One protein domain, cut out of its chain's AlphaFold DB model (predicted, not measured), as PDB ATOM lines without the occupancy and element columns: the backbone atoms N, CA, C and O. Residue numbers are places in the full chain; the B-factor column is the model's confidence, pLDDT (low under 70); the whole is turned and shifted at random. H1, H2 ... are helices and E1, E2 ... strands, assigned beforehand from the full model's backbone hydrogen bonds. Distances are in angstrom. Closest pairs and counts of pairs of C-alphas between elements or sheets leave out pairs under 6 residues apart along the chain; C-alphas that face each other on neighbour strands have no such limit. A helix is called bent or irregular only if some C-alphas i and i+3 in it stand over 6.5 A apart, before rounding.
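AT A GLANCE: This is residues 2 to 15 and 26 to 104 of the 234 residues of an uncharacterized protein of Phytohabitans rumicis (UniProt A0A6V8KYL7). A rounded, mostly helical body is built in two layers, helices H2, H3 and H4 crossing one another over one face of a small sheet of three strands. H1 packs on the first residues of H2, away from the sheet, and the tiny H5 packs on the middle of H2. The printed part has 93 residues with five named helices and three named strands, which follow along the chain as H1 H2 E1 H3 H4 E2 E3 H5; the sheet runs E1 E3 E2, antiparallel. It is compact, with a radius of gyration of the C-alphas of 12.4 A and spans of 30 by 28 by 23 A.

HOW THE PARTS SIT: Start at E3, residues 95 to 98, the inner strand. On one side is E1, residues 50 to 52, antiparallel, with N 51 and O 96 2.9 A apart, within hydrogen-bond range. On the other side is E2, residues 88 to 92, antiparallel and a hairpin with E3; N 89 and O 97 are within range at 3.0 A. H4, residues 74 to 84, is over E2 at a height over the sheet of 9.7 A and stands up from it at 52 degrees. H3, residues 53 to 64, touches H4, about perpendicular at 73 degrees, closest at the C-alphas of Ala 61 and Pro 74, 5.2 A. E1, H3, H4 and E2 form a split strand-helix-strand unit, two same-way strands with E3 between them, its crossover right-handed. The hub is H2, residues 29 to 45; its residues 35 to 39 touch H3 at a steep tilt of 56 degrees, opposite ways, closest at the C-alphas of Leu 35 and Leu 60, 6.7 A. H1, residues 2 to 15, touches H2 with residues 9 to 13 alone, closest at the C-alphas of Leu 12 and Arg 29, 5.7 A. H5, residues 101 to 104, only just touches H2, with 3 pairs of C-alphas within 8 A, closest at those of Ala 40 and Gln 104, 5.0 A. Every O i to N i+4 pair is within range in H2, H3 and H4, and 9 of 10 in H1; H5 is too short for one.

IN THESE COORDINATES: Find C-alpha 2 at (-68.530, -9.692, 164.606), where H1 begins; it spans 20.4 A and is only just irregular, C-alphas 12 and 15 being 6.54 A apart. H2 spans 24.1 A from C-alpha 29 at (-53.110, -10.463, 170.495). H3 spans 16.2 A, H4 15.0 A and E2 12.1 A. H5 ends at C-alpha 104, (-56.946, -4.417, 155.797).

THE WHOLE: The farthest C-alphas, those of Glu 2 and Glu 93, are 33.4 A apart. Residues 16 to 25 are not printed, and C-alphas 15 and 26 stand 12.3 A apart across this cut. Of the links printed whole, H3 to H4 is short and the others are tight. Mean pLDDT of the printed part is 92.1; look for values under 70 at residues 14 to 15 and 26.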
ATOM      1  N   GLU A   2     -68.904  -8.561 163.734       88.19
ATOM      2  CA  GLU A   2     -68.530  -9.692 164.606       88.19
ATOM      3  C   GLU A   2     -67.706 -10.788 163.913       88.19
ATOM      4  O   GLU A   2     -66.720 -11.255 164.468       88.19
ATOM      5  N   LEU A   3     -68.046 -11.157 162.671       90.75
ATOM      6  CA  LEU A   3     -67.289 -12.169 161.922       90.75
ATOM      7  C   LEU A   3     -65.797 -11.814 161.795       90.75
ATOM      8  O   LEU A   3     -64.945 -12.682 161.972       90.75
ATOM      9  N   TYR A   4     -65.480 -10.548 161.511       92.19
ATOM     10  CA  TYR A   4     -64.097 -10.087 161.387       92.19
ATOM     11  C   TYR A   4     -63.377 -10.112 162.733       92.19
ATOM     12  O   TYR A   4     -62.235 -10.554 162.800       92.19
ATOM     13  N   GLU A   5     -64.049  -9.693 163.805       89.44
ATOM     14  CA  GLU A   5     -63.493  -9.728 165.158       89.44
ATOM     15  C   GLU A   5     -63.172 -11.162 165.602       89.44
ATOM     16  O   GLU A   5     -62.060 -11.444 166.055       89.44
ATOM     17  N   VAL A   6     -64.117 -12.084 165.406       91.69
ATOM     18  CA  VAL A   6     -63.947 -13.506 165.726       91.69
ATOM     19  C   VAL A   6     -62.835 -14.122 164.881       91.69
ATOM     20  O   VAL A   6     -61.981 -14.830 165.414       91.69
ATOM     21  N   ALA A   7     -62.794 -13.830 163.579       91.25
ATOM     22  CA  ALA A   7     -61.741 -14.326 162.703       91.25
ATOM     23  C   ALA A   7     -60.356 -13.802 163.118       91.25
ATOM     24  O   ALA A   7     -59.420 -14.593 163.221       91.25
ATOM     25  N   LEU A   8     -60.225 -12.505 163.427       90.25
ATOM     26  CA  LEU A   8     -58.981 -11.920 163.941       90.25
ATOM     27  C   LEU A   8     -58.555 -12.579 165.254       90.25
ATOM     28  O   LEU A   8     -57.392 -12.936 165.416       90.25
ATOM     29  N   HIS A   9     -59.491 -12.788 166.177       86.69
ATOM     30  CA  HIS A   9     -59.219 -13.482 167.431       86.69
ATOM     31  C   HIS A   9     -58.707 -14.910 167.188       86.69
ATOM     32  O   HIS A   9     -57.667 -15.288 167.727       86.69
ATOM     33  N   MET A  10     -59.359 -15.681 166.313       86.12
ATOM     34  CA  MET A  10     -58.922 -17.041 165.979       86.12
ATOM     35  C   MET A  10     -57.545 -17.075 165.301       86.12
ATOM     36  O   MET A  10     -56.731 -17.939 165.632       86.12
ATOM     37  N   LEU A  11     -57.274 -16.151 164.375       86.44
ATOM     38  CA  LEU A  11     -56.006 -16.081 163.646       86.44
ATOM     39  C   LEU A  11     -54.836 -15.699 164.560       86.44
ATOM     40  O   LEU A  11     -53.777 -16.322 164.489       86.44
ATOM     41  N   LEU A  12     -55.051 -14.731 165.455       83.06
ATOM     42  CA  LEU A  12     -54.006 -14.198 166.329       83.06
ATOM     43  C   LEU A  12     -53.770 -15.050 167.591       83.06
ATOM     44  O   LEU A  12     -52.649 -15.072 168.089       83.06
ATOM     45  N   GLU A  13     -54.769 -15.777 168.113       71.81
ATOM     46  CA  GLU A  13     -54.599 -16.593 169.334       71.81
ATOM     47  C   GLU A  13     -54.206 -18.051 169.085       71.81
ATOM     48  O   GLU A  13     -53.527 -18.669 169.910       71.81
ATOM     49  N   ARG A  14     -54.661 -18.660 167.982       55.75
ATOM     50  CA  ARG A  14     -54.537 -20.117 167.811       55.75
ATOM     51  C   ARG A  14     -53.128 -20.546 167.387       55.75
ATOM     52  O   ARG A  14     -52.701 -21.643 167.747       55.75
ATOM     53  N   ARG A  15     -52.373 -19.679 166.702       57.12
ATOM     54  CA  ARG A  15     -51.053 -20.026 166.142       57.12
ATOM     55  C   ARG A  15     -49.896 -20.056 167.143       57.12
ATOM     56  O   ARG A  15     -48.934 -20.779 166.890       57.12
ATOM     57  N   ALA A  26     -42.867 -12.368 172.953       66.00
ATOM     58  CA  ALA A  26     -44.264 -12.606 173.286       66.00
ATOM     59  C   ALA A  26     -45.112 -11.385 172.883       66.00
ATOM     60  O   ALA A  26     -45.373 -10.504 173.698       66.00
ATOM     61  N   LEU A  27     -45.496 -11.301 171.609       81.25
ATOM     62  CA  LEU A  27     -46.505 -10.348 171.145       81.25
ATOM     63  C   LEU A  27     -47.887 -10.928 171.434       81.25
ATOM     64  O   LEU A  27     -48.331 -11.849 170.750       81.25
ATOM     65  N   GLY A  28     -48.574 -10.381 172.433       84.62
ATOM     66  CA  GLY A  28     -49.967 -10.723 172.678       84.62
ATOM     67  C   GLY A  28     -50.866 -10.286 171.519       84.62
ATOM     68  O   GLY A  28     -50.491  -9.482 170.661       84.62
ATOM     69  N   ARG A  29     -52.093 -10.816 171.499       87.44
ATOM     70  CA  ARG A  29     -53.110 -10.463 170.495       87.44
ATOM     71  C   ARG A  29     -53.300  -8.950 170.394       87.44
ATOM     72  O   ARG A  29     -53.374  -8.418 169.294       87.44
ATOM     73  N   THR A  30     -53.377  -8.264 171.533       90.00
ATOM     74  CA  THR A  30     -53.591  -6.815 171.585       90.00
ATOM     75  C   THR A  30     -52.466  -6.062 170.883       90.00
ATOM     76  O   THR A  30     -52.739  -5.199 170.053       90.00
ATOM     77  N   GLU A  31     -51.209  -6.411 171.161       92.50
ATOM     78  CA  GLU A  31     -50.052  -5.795 170.519       92.50
ATOM     79  C   GLU A  31     -50.041  -6.060 169.009       92.50
ATOM     80  O   GLU A  31     -49.833  -5.131 168.232       92.50
ATOM     81  N   GLN A  32     -50.324  -7.297 168.584       93.75
ATOM     82  CA  GLN A  32     -50.407  -7.638 167.161       93.75
ATOM     83  C   GLN A  32     -51.499  -6.829 166.455       93.75
ATOM     84  O   GLN A  32     -51.236  -6.233 165.413       93.75
ATOM     85  N   THR A  33     -52.698  -6.742 167.039       95.06
ATOM     86  CA  THR A  33     -53.801  -5.950 166.481       95.06
ATOM     87  C   THR A  33     -53.418  -4.480 166.341       95.06
ATOM     88  O   THR A  33     -53.643  -3.905 165.283       95.06
ATOM     89  N   LEU A  34     -52.796  -3.869 167.356       96.31
ATOM     90  CA  LEU A  34     -52.384  -2.459 167.298       96.31
ATOM     91  C   LEU A  34     -51.364  -2.186 166.184       96.31
ATOM     92  O   LEU A  34     -51.450  -1.161 165.507       96.31
ATOM     93  N   LEU A  35     -50.408  -3.094 165.986       97.12
ATOM     94  CA  LEU A  35     -49.405  -2.983 164.924       97.12
ATOM     95  C   LEU A  35     -50.030  -3.170 163.534       97.12
ATOM     96  O   LEU A  35     -49.705  -2.436 162.603       97.12
ATOM     97  N   LEU A  36     -50.951  -4.126 163.396       97.75
ATOM     98  CA  LEU A  36     -51.645  -4.404 162.140       97.75
ATOM     99  C   LEU A  36     -52.635  -3.293 161.761       97.75
ATOM    100  O   LEU A  36     -52.717  -2.949 160.586       97.75
ATOM    101  N   CYS A  37     -53.338  -2.699 162.732       98.44
ATOM    102  CA  CYS A  37     -54.164  -1.503 162.541       98.44
ATOM    103  C   CYS A  37     -53.341  -0.332 161.990       98.44
ATOM    104  O   CYS A  37     -53.718   0.262 160.978       98.44
ATOM    105  N   ASP A  38     -52.187  -0.046 162.602       98.31
ATOM    106  CA  ASP A  38     -51.276   1.013 162.148       98.31
ATOM    107  C   ASP A  38     -50.811   0.778 160.703       98.31
ATOM    108  O   ASP A  38     -50.911   1.666 159.855       98.31
ATOM    109  N   LEU A  39     -50.371  -0.447 160.400       98.25
ATOM    110  CA  LEU A  39     -49.918  -0.837 159.066       98.25
ATOM    111  C   LEU A  39     -51.033  -0.728 158.018       98.25
ATOM    112  O   LEU A  39     -50.831  -0.132 156.958       98.25
ATOM    113  N   ALA A  40     -52.211  -1.284 158.311       98.44
ATOM    114  CA  ALA A  40     -53.357  -1.255 157.410       98.44
ATOM    115  C   ALA A  40     -53.747   0.181 157.054       98.44
ATOM    116  O   ALA A  40     -53.968   0.499 155.883       98.44
ATOM    117  N   TYR A  41     -53.779   1.059 158.058       98.50
ATOM    118  CA  TYR A  41     -54.155   2.449 157.858       98.50
ATOM    119  C   TYR A  41     -53.129   3.226 157.034       98.50
ATOM    120  O   TYR A  41     -53.515   3.975 156.138       98.50
ATOM    121  N   ARG A  42     -51.826   2.999 157.254       97.94
ATOM    122  CA  ARG A  42     -50.765   3.599 156.425       97.94
ATOM    123  C   ARG A  42     -50.877   3.197 154.961       97.94
ATOM    124  O   ARG A  42     -50.759   4.061 154.098       97.94
ATOM    125  N   LEU A  43     -51.134   1.919 154.675       97.88
ATOM    126  CA  LEU A  43     -51.333   1.454 153.301       97.88
ATOM    127  C   LEU A  43     -52.527   2.158 152.642       97.88
ATOM    128  O   LEU A  43     -52.388   2.704 151.553       97.88
ATOM    129  N   ILE A  44     -53.672   2.225 153.332       97.19
ATOM    130  CA  ILE A  44     -54.875   2.899 152.816       97.19
ATOM    131  C   ILE A  44     -54.626   4.393 152.572       97.19
ATOM    132  O   ILE A  44     -54.980   4.903 151.511       97.19
ATOM    133  N   ARG A  45     -53.979   5.094 153.512       96.38
ATOM    134  CA  ARG A  45     -53.679   6.530 153.382       96.38
ATOM    135  C   ARG A  45     -52.705   6.863 152.258       96.38
ATOM    136  O   ARG A  45     -52.793   7.955 151.711       96.38
ATOM    137  N   ASN A  46     -51.787   5.953 151.946       95.75
ATOM    138  CA  ASN A  46     -50.834   6.118 150.850       95.75
ATOM    139  C   ASN A  46     -51.365   5.580 149.513       95.75
ATOM    140  O   ASN A  46     -50.658   5.659 148.517       95.75
ATOM    141  N   GLU A  47     -52.584   5.031 149.486       95.44
ATOM    142  CA  GLU A  47     -53.165   4.351 148.320       95.44
ATOM    143  C   GLU A  47     -52.330   3.152 147.837       95.44
ATOM    144  O   GLU A  47     -52.289   2.825 146.652       95.44
ATOM    145  N   TRP A  48     -51.651   2.479 148.766       96.00
ATOM    146  CA  TRP A  48     -50.778   1.343 148.477       96.00
ATOM    147  C   TRP A  48     -51.495   0.013 148.728       96.00
ATOM    148  O   TRP A  48     -52.118  -0.193 149.772       96.00
ATOM    149  N   SER A  49     -51.378  -0.916 147.774       93.94
ATOM    150  CA  SER A  49     -51.780  -2.324 147.940       93.94
ATOM    151  C   SER A  49     -50.805  -3.108 148.812       93.94
ATOM    152  O   SER A  49     -51.198  -4.042 149.505       93.94
ATOM    153  N   ASP A  50     -49.537  -2.715 148.769       97.00
ATOM    154  CA  ASP A  50     -48.412  -3.398 149.379       97.00
ATOM    155  C   ASP A  50     -47.273  -2.394 149.617       97.00
ATOM    156  O   ASP A  50     -47.225  -1.329 148.996       97.00
ATOM    157  N   ALA A  51     -46.346  -2.718 150.515       97.75
ATOM    158  CA  ALA A  51     -45.215  -1.852 150.845       97.75
ATOM    159  C   ALA A  51     -43.885  -2.617 150.835       97.75
ATOM    160  O   ALA A  51     -43.861  -3.810 151.154       97.75
ATOM    161  N   PRO A  52     -42.758  -1.949 150.525       97.69
ATOM    162  CA  PRO A  52     -41.435  -2.510 150.759       97.69
ATOM    163  C   PRO A  52     -41.269  -2.937 152.218       97.69
ATOM    164  O   PRO A  52     -41.633  -2.209 153.143       97.69
ATOM    165  N   ARG A  53     -40.638  -4.093 152.441       97.44
ATOM    166  CA  ARG A  53     -40.350  -4.617 153.783       97.44
ATOM    167  C   ARG A  53     -39.629  -3.596 154.672       97.44
ATOM    168  O   ARG A  53     -39.927  -3.510 155.861       97.44
ATOM    169  N   ALA A  54     -38.704  -2.820 154.107       97.25
ATOM    170  CA  ALA A  54     -37.972  -1.785 154.836       97.25
ATOM    171  C   ALA A  54     -38.902  -0.690 155.394       97.25
ATOM    172  O   ALA A  54     -38.771  -0.318 156.560       97.25
ATOM    173  N   ASP A  55     -39.883  -0.243 154.605       98.00
ATOM    174  CA  ASP A  55     -40.858   0.765 155.033       98.00
ATOM    175  C   ASP A  55     -41.753   0.219 156.146       98.00
ATOM    176  O   ASP A  55     -41.948   0.881 157.166       98.00
ATOM    177  N   VAL A  56     -42.226  -1.026 156.004       97.94
ATOM    178  CA  VAL A  56     -43.035  -1.700 157.032       97.94
ATOM    179  C   VAL A  56     -42.267  -1.806 158.349       97.94
ATOM    180  O   VAL A  56     -42.805  -1.464 159.400       97.94
ATOM    181  N   ILE A  57     -40.998  -2.224 158.313       98.12
ATOM    182  CA  ILE A  57     -40.139  -2.284 159.505       98.12
ATOM    183  C   ILE A  57     -39.971  -0.890 160.124       98.12
ATOM    184  O   ILE A  57     -40.072  -0.752 161.344       98.12
ATOM    185  N   GLY A  58     -39.784   0.151 159.308       98.12
ATOM    186  CA  GLY A  58     -39.710   1.538 159.773       98.12
ATOM    187  C   GLY A  58     -40.996   2.009 160.463       98.12
ATOM    188  O   GLY A  58     -40.943   2.640 161.523       98.12
ATOM    189  N   TRP A  59     -42.162   1.664 159.915       98.00
ATOM    190  CA  TRP A  59     -43.460   1.973 160.521       98.00
ATOM    191  C   TRP A  59     -43.667   1.227 161.842       98.00
ATOM    192  O   TRP A  59     -44.061   1.840 162.837       98.00
ATOM    193  N   LEU A  60     -43.320  -0.063 161.889       97.56
ATOM    194  CA  LEU A  60     -43.353  -0.856 163.118       97.56
ATOM    195  C   LEU A  60     -42.428  -0.254 164.179       97.56
ATOM    196  O   LEU A  60     -42.854  -0.067 165.315       97.56
ATOM    197  N   ALA A  61     -41.202   0.131 163.817       97.50
ATOM    198  CA  ALA A  61     -40.271   0.795 164.726       97.50
ATOM    199  C   ALA A  61     -40.861   2.091 165.301       97.50
ATOM    200  O   ALA A  61     -40.780   2.343 166.505       97.50
ATOM    201  N   ALA A  62     -41.509   2.901 164.457       97.06
ATOM    202  CA  ALA A  62     -42.172   4.117 164.902       97.06
ATOM    203  C   ALA A  62     -43.305   3.827 165.899       97.06
ATOM    204  O   ALA A  62     -43.368   4.504 166.927       97.06
ATOM    205  N   LYS A  63     -44.146   2.817 165.634       96.38
ATOM    206  CA  LYS A  63     -45.258   2.416 166.513       96.38
ATOM    207  C   LYS A  63     -44.772   1.818 167.834       96.38
ATOM    208  O   LYS A  63     -45.305   2.155 168.888       96.38
ATOM    209  N   LEU A  64     -43.721   0.998 167.797       96.06
ATOM    210  CA  LEU A  64     -43.147   0.340 168.974       96.06
ATOM    211  C   LEU A  64     -42.599   1.332 170.009       96.06
ATOM    212  O   LEU A  64     -42.659   1.048 171.202       96.06
ATOM    213  N   ARG A  65     -42.170   2.538 169.600       95.62
ATOM    214  CA  ARG A  65     -41.794   3.612 170.545       95.62
ATOM    215  C   ARG A  65     -42.931   4.012 171.491       95.62
ATOM    216  O   ARG A  65     -42.662   4.476 172.593       95.62
ATOM    217  N   ALA A  66     -44.184   3.817 171.081       94.00
ATOM    218  CA  ALA A  66     -45.367   4.051 171.906       94.00
ATOM    219  C   ALA A  66     -45.852   2.787 172.653       94.00
ATOM    220  O   ALA A  66     -46.885   2.827 173.317       94.00
ATOM    221  N   MET A  67     -45.129   1.664 172.565       94.06
ATOM    222  CA  MET A  67     -45.502   0.367 173.145       94.06
ATOM    223  C   MET A  67     -44.415  -0.138 174.112       94.06
ATOM    224  O   MET A  67     -43.748  -1.129 173.826       94.06
ATOM    225  N   PRO A  68     -44.244   0.482 175.297       89.00
ATOM    226  CA  PRO A  68     -43.109   0.214 176.194       89.00
ATOM    227  C   PRO A  68     -43.037  -1.223 176.731       89.00
ATOM    228  O   PRO A  68     -41.995  -1.649 177.219       89.00
ATOM    229  N   ARG A  69     -44.137  -1.984 176.657       87.25
ATOM    230  CA  ARG A  69     -44.177  -3.401 177.054       87.25
ATOM    231  C   ARG A  69     -43.579  -4.337 176.000       87.25
ATOM    232  O   ARG A  69     -43.256  -5.474 176.326       87.25
ATOM    233  N   VAL A  70     -43.429  -3.876 174.758       88.00
ATOM    234  CA  VAL A  70     -42.826  -4.650 173.673       88.00
ATOM    235  C   VAL A  70     -41.357  -4.264 173.563       88.00
ATOM    236  O   VAL A  70     -41.015  -3.215 173.036       88.00
ATOM    237  N   THR A  71     -40.476  -5.132 174.054       85.50
ATOM    238  CA  THR A  71     -39.014  -4.922 174.040       85.50
ATOM    239  C   THR A  71     -38.326  -5.526 172.814       85.50
ATOM    240  O   THR A  71     -37.101  -5.544 172.718       85.50
ATOM    241  N   ALA A  72     -39.110  -6.067 171.886       87.56
ATOM    242  CA  ALA A  72     -38.619  -6.761 170.711       87.56
ATOM    243  C   ALA A  72     -38.140  -5.800 169.621       87.56
ATOM    244  O   ALA A  72     -38.759  -4.767 169.377       87.56
ATOM    245  N   ASP A  73     -37.093  -6.209 168.907       91.69
ATOM    246  CA  ASP A  73     -36.617  -5.496 167.728       91.69
ATOM    247  C   ASP A  73     -37.686  -5.463 166.604       91.69
ATOM    248  O   ASP A  73     -38.352  -6.485 166.377       91.69
ATOM    249  N   PRO A  74     -37.858  -4.338 165.876       95.81
ATOM    250  CA  PRO A  74     -38.839  -4.209 164.797       95.81
ATOM    251  C   PRO A  74     -38.758  -5.300 163.719       95.81
ATOM    252  O   PRO A  74     -39.797  -5.746 163.234       95.81
ATOM    253  N   GLU A  75     -37.570  -5.803 163.372       95.62
ATOM    254  CA  GLU A  75     -37.413  -6.897 162.401       95.62
ATOM    255  C   GLU A  75     -37.902  -8.236 162.961       95.62
ATOM    256  O   GLU A  75     -38.391  -9.112 162.237       95.62
ATOM    257  N   ARG A  76     -37.753  -8.436 164.274       92.38
ATOM    258  CA  ARG A  76     -38.286  -9.611 164.969       92.38
ATOM    259  C   ARG A  76     -39.809  -9.549 165.028       92.38
ATOM    260  O   ARG A  76     -40.453 -10.558 164.750       92.38
ATOM    261  N   VAL A  77     -40.365  -8.380 165.344       94.12
ATOM    262  CA  VAL A  77     -41.813  -8.118 165.333       94.12
ATOM    263  C   VAL A  77     -42.389  -8.345 163.940       94.12
ATOM    264  O   VAL A  77     -43.360  -9.082 163.792       94.12
ATOM    265  N   TYR A  78     -41.745  -7.787 162.916       95.69
ATOM    266  CA  TYR A  78     -42.115  -7.975 161.519       95.69
ATOM    267  C   TYR A  78     -42.227  -9.457 161.140       95.69
ATOM    268  O   TYR A  78     -43.269  -9.890 160.653       95.69
ATOM    269  N   ARG A  79     -41.189 -10.258 161.430       92.12
ATOM    270  CA  ARG A  79     -41.203 -11.707 161.160       92.12
ATOM    271  C   ARG A  79     -42.338 -12.422 161.882       92.12
ATOM    272  O   ARG A  79     -42.998 -13.262 161.285       92.12
ATOM    273  N   VAL A  80     -42.599 -12.072 163.143       89.69
ATOM    274  CA  VAL A  80     -43.724 -12.642 163.895       89.69
ATOM    275  C   VAL A  80     -45.054 -12.323 163.213       89.69
ATOM    276  O   VAL A  80     -45.854 -13.233 163.011       89.69
ATOM    277  N   LEU A  81     -45.286 -11.073 162.805       92.69
ATOM    278  CA  LEU A  81     -46.518 -10.708 162.106       92.69
ATOM    279  C   LEU A  81     -46.642 -11.440 160.764       92.69
ATOM    280  O   LEU A  81     -47.704 -11.987 160.479       92.69
ATOM    281  N   LEU A  82     -45.571 -11.522 159.978       93.00
ATOM    282  CA  LEU A  82     -45.575 -12.206 158.685       93.00
ATOM    283  C   LEU A  82     -45.832 -13.717 158.821       93.00
ATOM    284  O   LEU A  82     -46.682 -14.281 158.138       93.00
ATOM    285  N   GLU A  83     -45.124 -14.385 159.728       87.00
ATOM    286  CA  GLU A  83     -45.165 -15.844 159.859       87.00
ATOM    287  C   GLU A  83     -46.373 -16.329 160.676       87.00
ATOM    288  O   GLU A  83     -46.895 -17.424 160.435       87.00
ATOM    289  N   ARG A  84     -46.828 -15.542 161.663       82.31
ATOM    290  CA  ARG A  84     -47.769 -16.014 162.694       82.31
ATOM    291  C   ARG A  84     -49.141 -15.372 162.653       82.31
ATOM    292  O   ARG A  84     -50.087 -16.082 162.967       82.31
ATOM    293  N   SER A  85     -49.284 -14.119 162.219       85.75
ATOM    294  CA  SER A  85     -50.606 -13.470 162.236       85.75
ATOM    295  C   SER A  85     -51.599 -14.125 161.269       85.75
ATOM    296  O   SER A  85     -52.802 -14.091 161.500       85.75
ATOM    297  N   GLY A  86     -51.102 -14.695 160.162       88.69
ATOM    298  CA  GLY A  86     -51.942 -15.172 159.060       88.69
ATOM    299  C   GLY A  86     -52.646 -14.051 158.285       88.69
ATOM    300  O   GLY A  86     -53.489 -14.343 157.442       88.69
ATOM    301  N   LEU A  87     -52.312 -12.787 158.567       93.88
ATOM    302  CA  LEU A  87     -52.929 -11.602 157.970       93.88
ATOM    303  C   LEU A  87     -52.016 -10.900 156.971       93.88
ATOM    304  O   LEU A  87     -52.525 -10.199 156.101       93.88
ATOM    305  N   LEU A  88     -50.703 -11.108 157.072       95.94
ATOM    306  CA  LEU A  88     -49.701 -10.571 156.154       95.94
ATOM    307  C   LEU A  88     -49.066 -11.686 155.327       95.94
ATOM    308  O   LEU A  88     -48.972 -12.830 155.780       95.94
ATOM    309  N   ARG A  89     -48.594 -11.339 154.132       94.94
ATOM    310  CA  ARG A  89     -47.779 -12.213 153.282       94.94
ATOM    311  C   ARG A  89     -46.773 -11.388 152.479       94.94
ATOM    312  O   ARG A  89     -46.949 -10.188 152.291       94.94
ATOM    313  N   GLU A  90     -45.732 -12.056 151.993       94.62
ATOM    314  CA  GLU A  90     -44.815 -11.514 150.988       94.62
ATOM    315  C   GLU A  90     -45.139 -12.183 149.647       94.62
ATOM    316  O   GLU A  90     -44.643 -13.271 149.356       94.62
ATOM    317  N   GLN A  91     -46.044 -11.594 148.854       86.69
ATOM    318  CA  GLN A  91     -46.391 -12.158 147.539       86.69
ATOM    319  C   GLN A  91     -45.240 -11.998 146.531       86.69
ATOM    320  O   GLN A  91     -45.041 -12.855 145.672       86.69
ATOM    321  N   VAL A  92     -44.492 -10.901 146.645       90.38
ATOM    322  CA  VAL A  92     -43.256 -10.634 145.905       90.38
ATOM    323  C   VAL A  92     -42.147 -10.474 146.933       90.38
ATOM    324  O   VAL A  92     -42.363  -9.860 147.977       90.38
ATOM    325  N   GLU A  93     -40.963 -11.012 146.644       91.81
ATOM    326  CA  GLU A  93     -39.823 -10.919 147.554       91.81
ATOM    327  C   GLU A  93     -39.566  -9.460 147.965       91.81
ATOM    328  O   GLU A  93     -39.428  -8.563 147.130       91.81
ATOM    329  N   GLY A  94     -39.556  -9.215 149.277       93.75
ATOM    330  CA  GLY A  94     -39.330  -7.886 149.841       93.75
ATOM    331  C   GLY A  94     -40.521  -6.922 149.779       93.75
ATOM    332  O   GLY A  94     -40.348  -5.762 150.162       93.75
ATOM    333  N   ARG A  95     -41.714  -7.357 149.347       96.88
ATOM    334  CA  ARG A  95     -42.949  -6.552 149.363       96.88
ATOM    335  C   ARG A  95     -44.070  -7.258 150.112       96.88
ATOM    336  O   ARG A  95     -44.302  -8.447 149.921       96.88
ATOM    337  N   VAL A  96     -44.766  -6.505 150.952       97.06
ATOM    338  CA  VAL A  96     -45.684  -7.029 151.968       97.06
ATOM    339  C   VAL A  96     -47.073  -6.472 151.748       97.06
ATOM    340  O   VAL A  96     -47.238  -5.254 151.679       97.06
ATOM    341  N   ASP A  97     -48.064  -7.353 151.712       97.19
ATOM    342  CA  ASP A  97     -49.478  -7.003 151.641       97.19
ATOM    343  C   ASP A  97     -50.300  -7.766 152.684       97.19
ATOM    344  O   ASP A  97     -49.827  -8.684 153.368       97.19
ATOM    345  N   PHE A  98     -51.561  -7.360 152.821       97.31
ATOM    346  CA  PHE A  98     -52.541  -8.136 153.564       97.31
ATOM    347  C   PHE A  98     -53.033  -9.304 152.711       97.31
ATOM    348  O   PHE A  98     -53.354  -9.140 151.538       97.31
ATOM    349  N   VAL A  99     -53.188 -10.477 153.329       95.25
ATOM    350  CA  VAL A  99     -53.706 -11.686 152.663       95.25
ATOM    351  C   VAL A  99     -55.098 -11.449 152.070       95.25
ATOM    352  O   VAL A  99     -55.427 -12.006 151.023       95.25
ATOM    353  N   HIS A 100     -55.919 -10.628 152.735       94.81
ATOM    354  CA  HIS A 100     -57.243 -10.260 152.250       94.81
ATOM    355  C   HIS A 100     -57.547  -8.784 152.505       94.81
ATOM    356  O   HIS A 100     -57.423  -8.293 153.633       94.81
ATOM    357  N   ARG A 101     -58.042  -8.101 151.469       94.19
ATOM    358  CA  ARG A 101     -58.362  -6.669 151.503       94.19
ATOM    359  C   ARG A 101     -59.356  -6.305 152.609       94.19
ATOM    360  O   ARG A 101     -59.157  -5.312 153.292       94.19
ATOM    361  N   SER A 102     -60.371  -7.129 152.862       94.44
ATOM    362  CA  SER A 102     -61.363  -6.825 153.907       94.44
ATOM    363  C   SER A 102     -60.777  -6.789 155.324       94.44
ATOM    364  O   SER A 102     -61.257  -6.020 156.148       94.44
ATOM    365  N   PHE A 103     -59.721  -7.564 155.623       96.31
ATOM    366  CA  PHE A 103     -59.028  -7.431 156.913       96.31
ATOM    367  C   PHE A 103     -58.245  -6.122 156.987       96.31
ATOM    368  O   PHE A 103     -58.275  -5.464 158.023       96.31
ATOM    369  N   GLN A 104     -57.593  -5.723 155.891       97.69
ATOM    370  CA  GLN A 104     -56.946  -4.417 155.797       97.69
ATOM    371  C   GLN A 104     -57.965  -3.292 156.012       97.69
ATOM    372  O   GLN A 104     -57.722  -2.400 156.814       97.69
TER     373      GLN A 104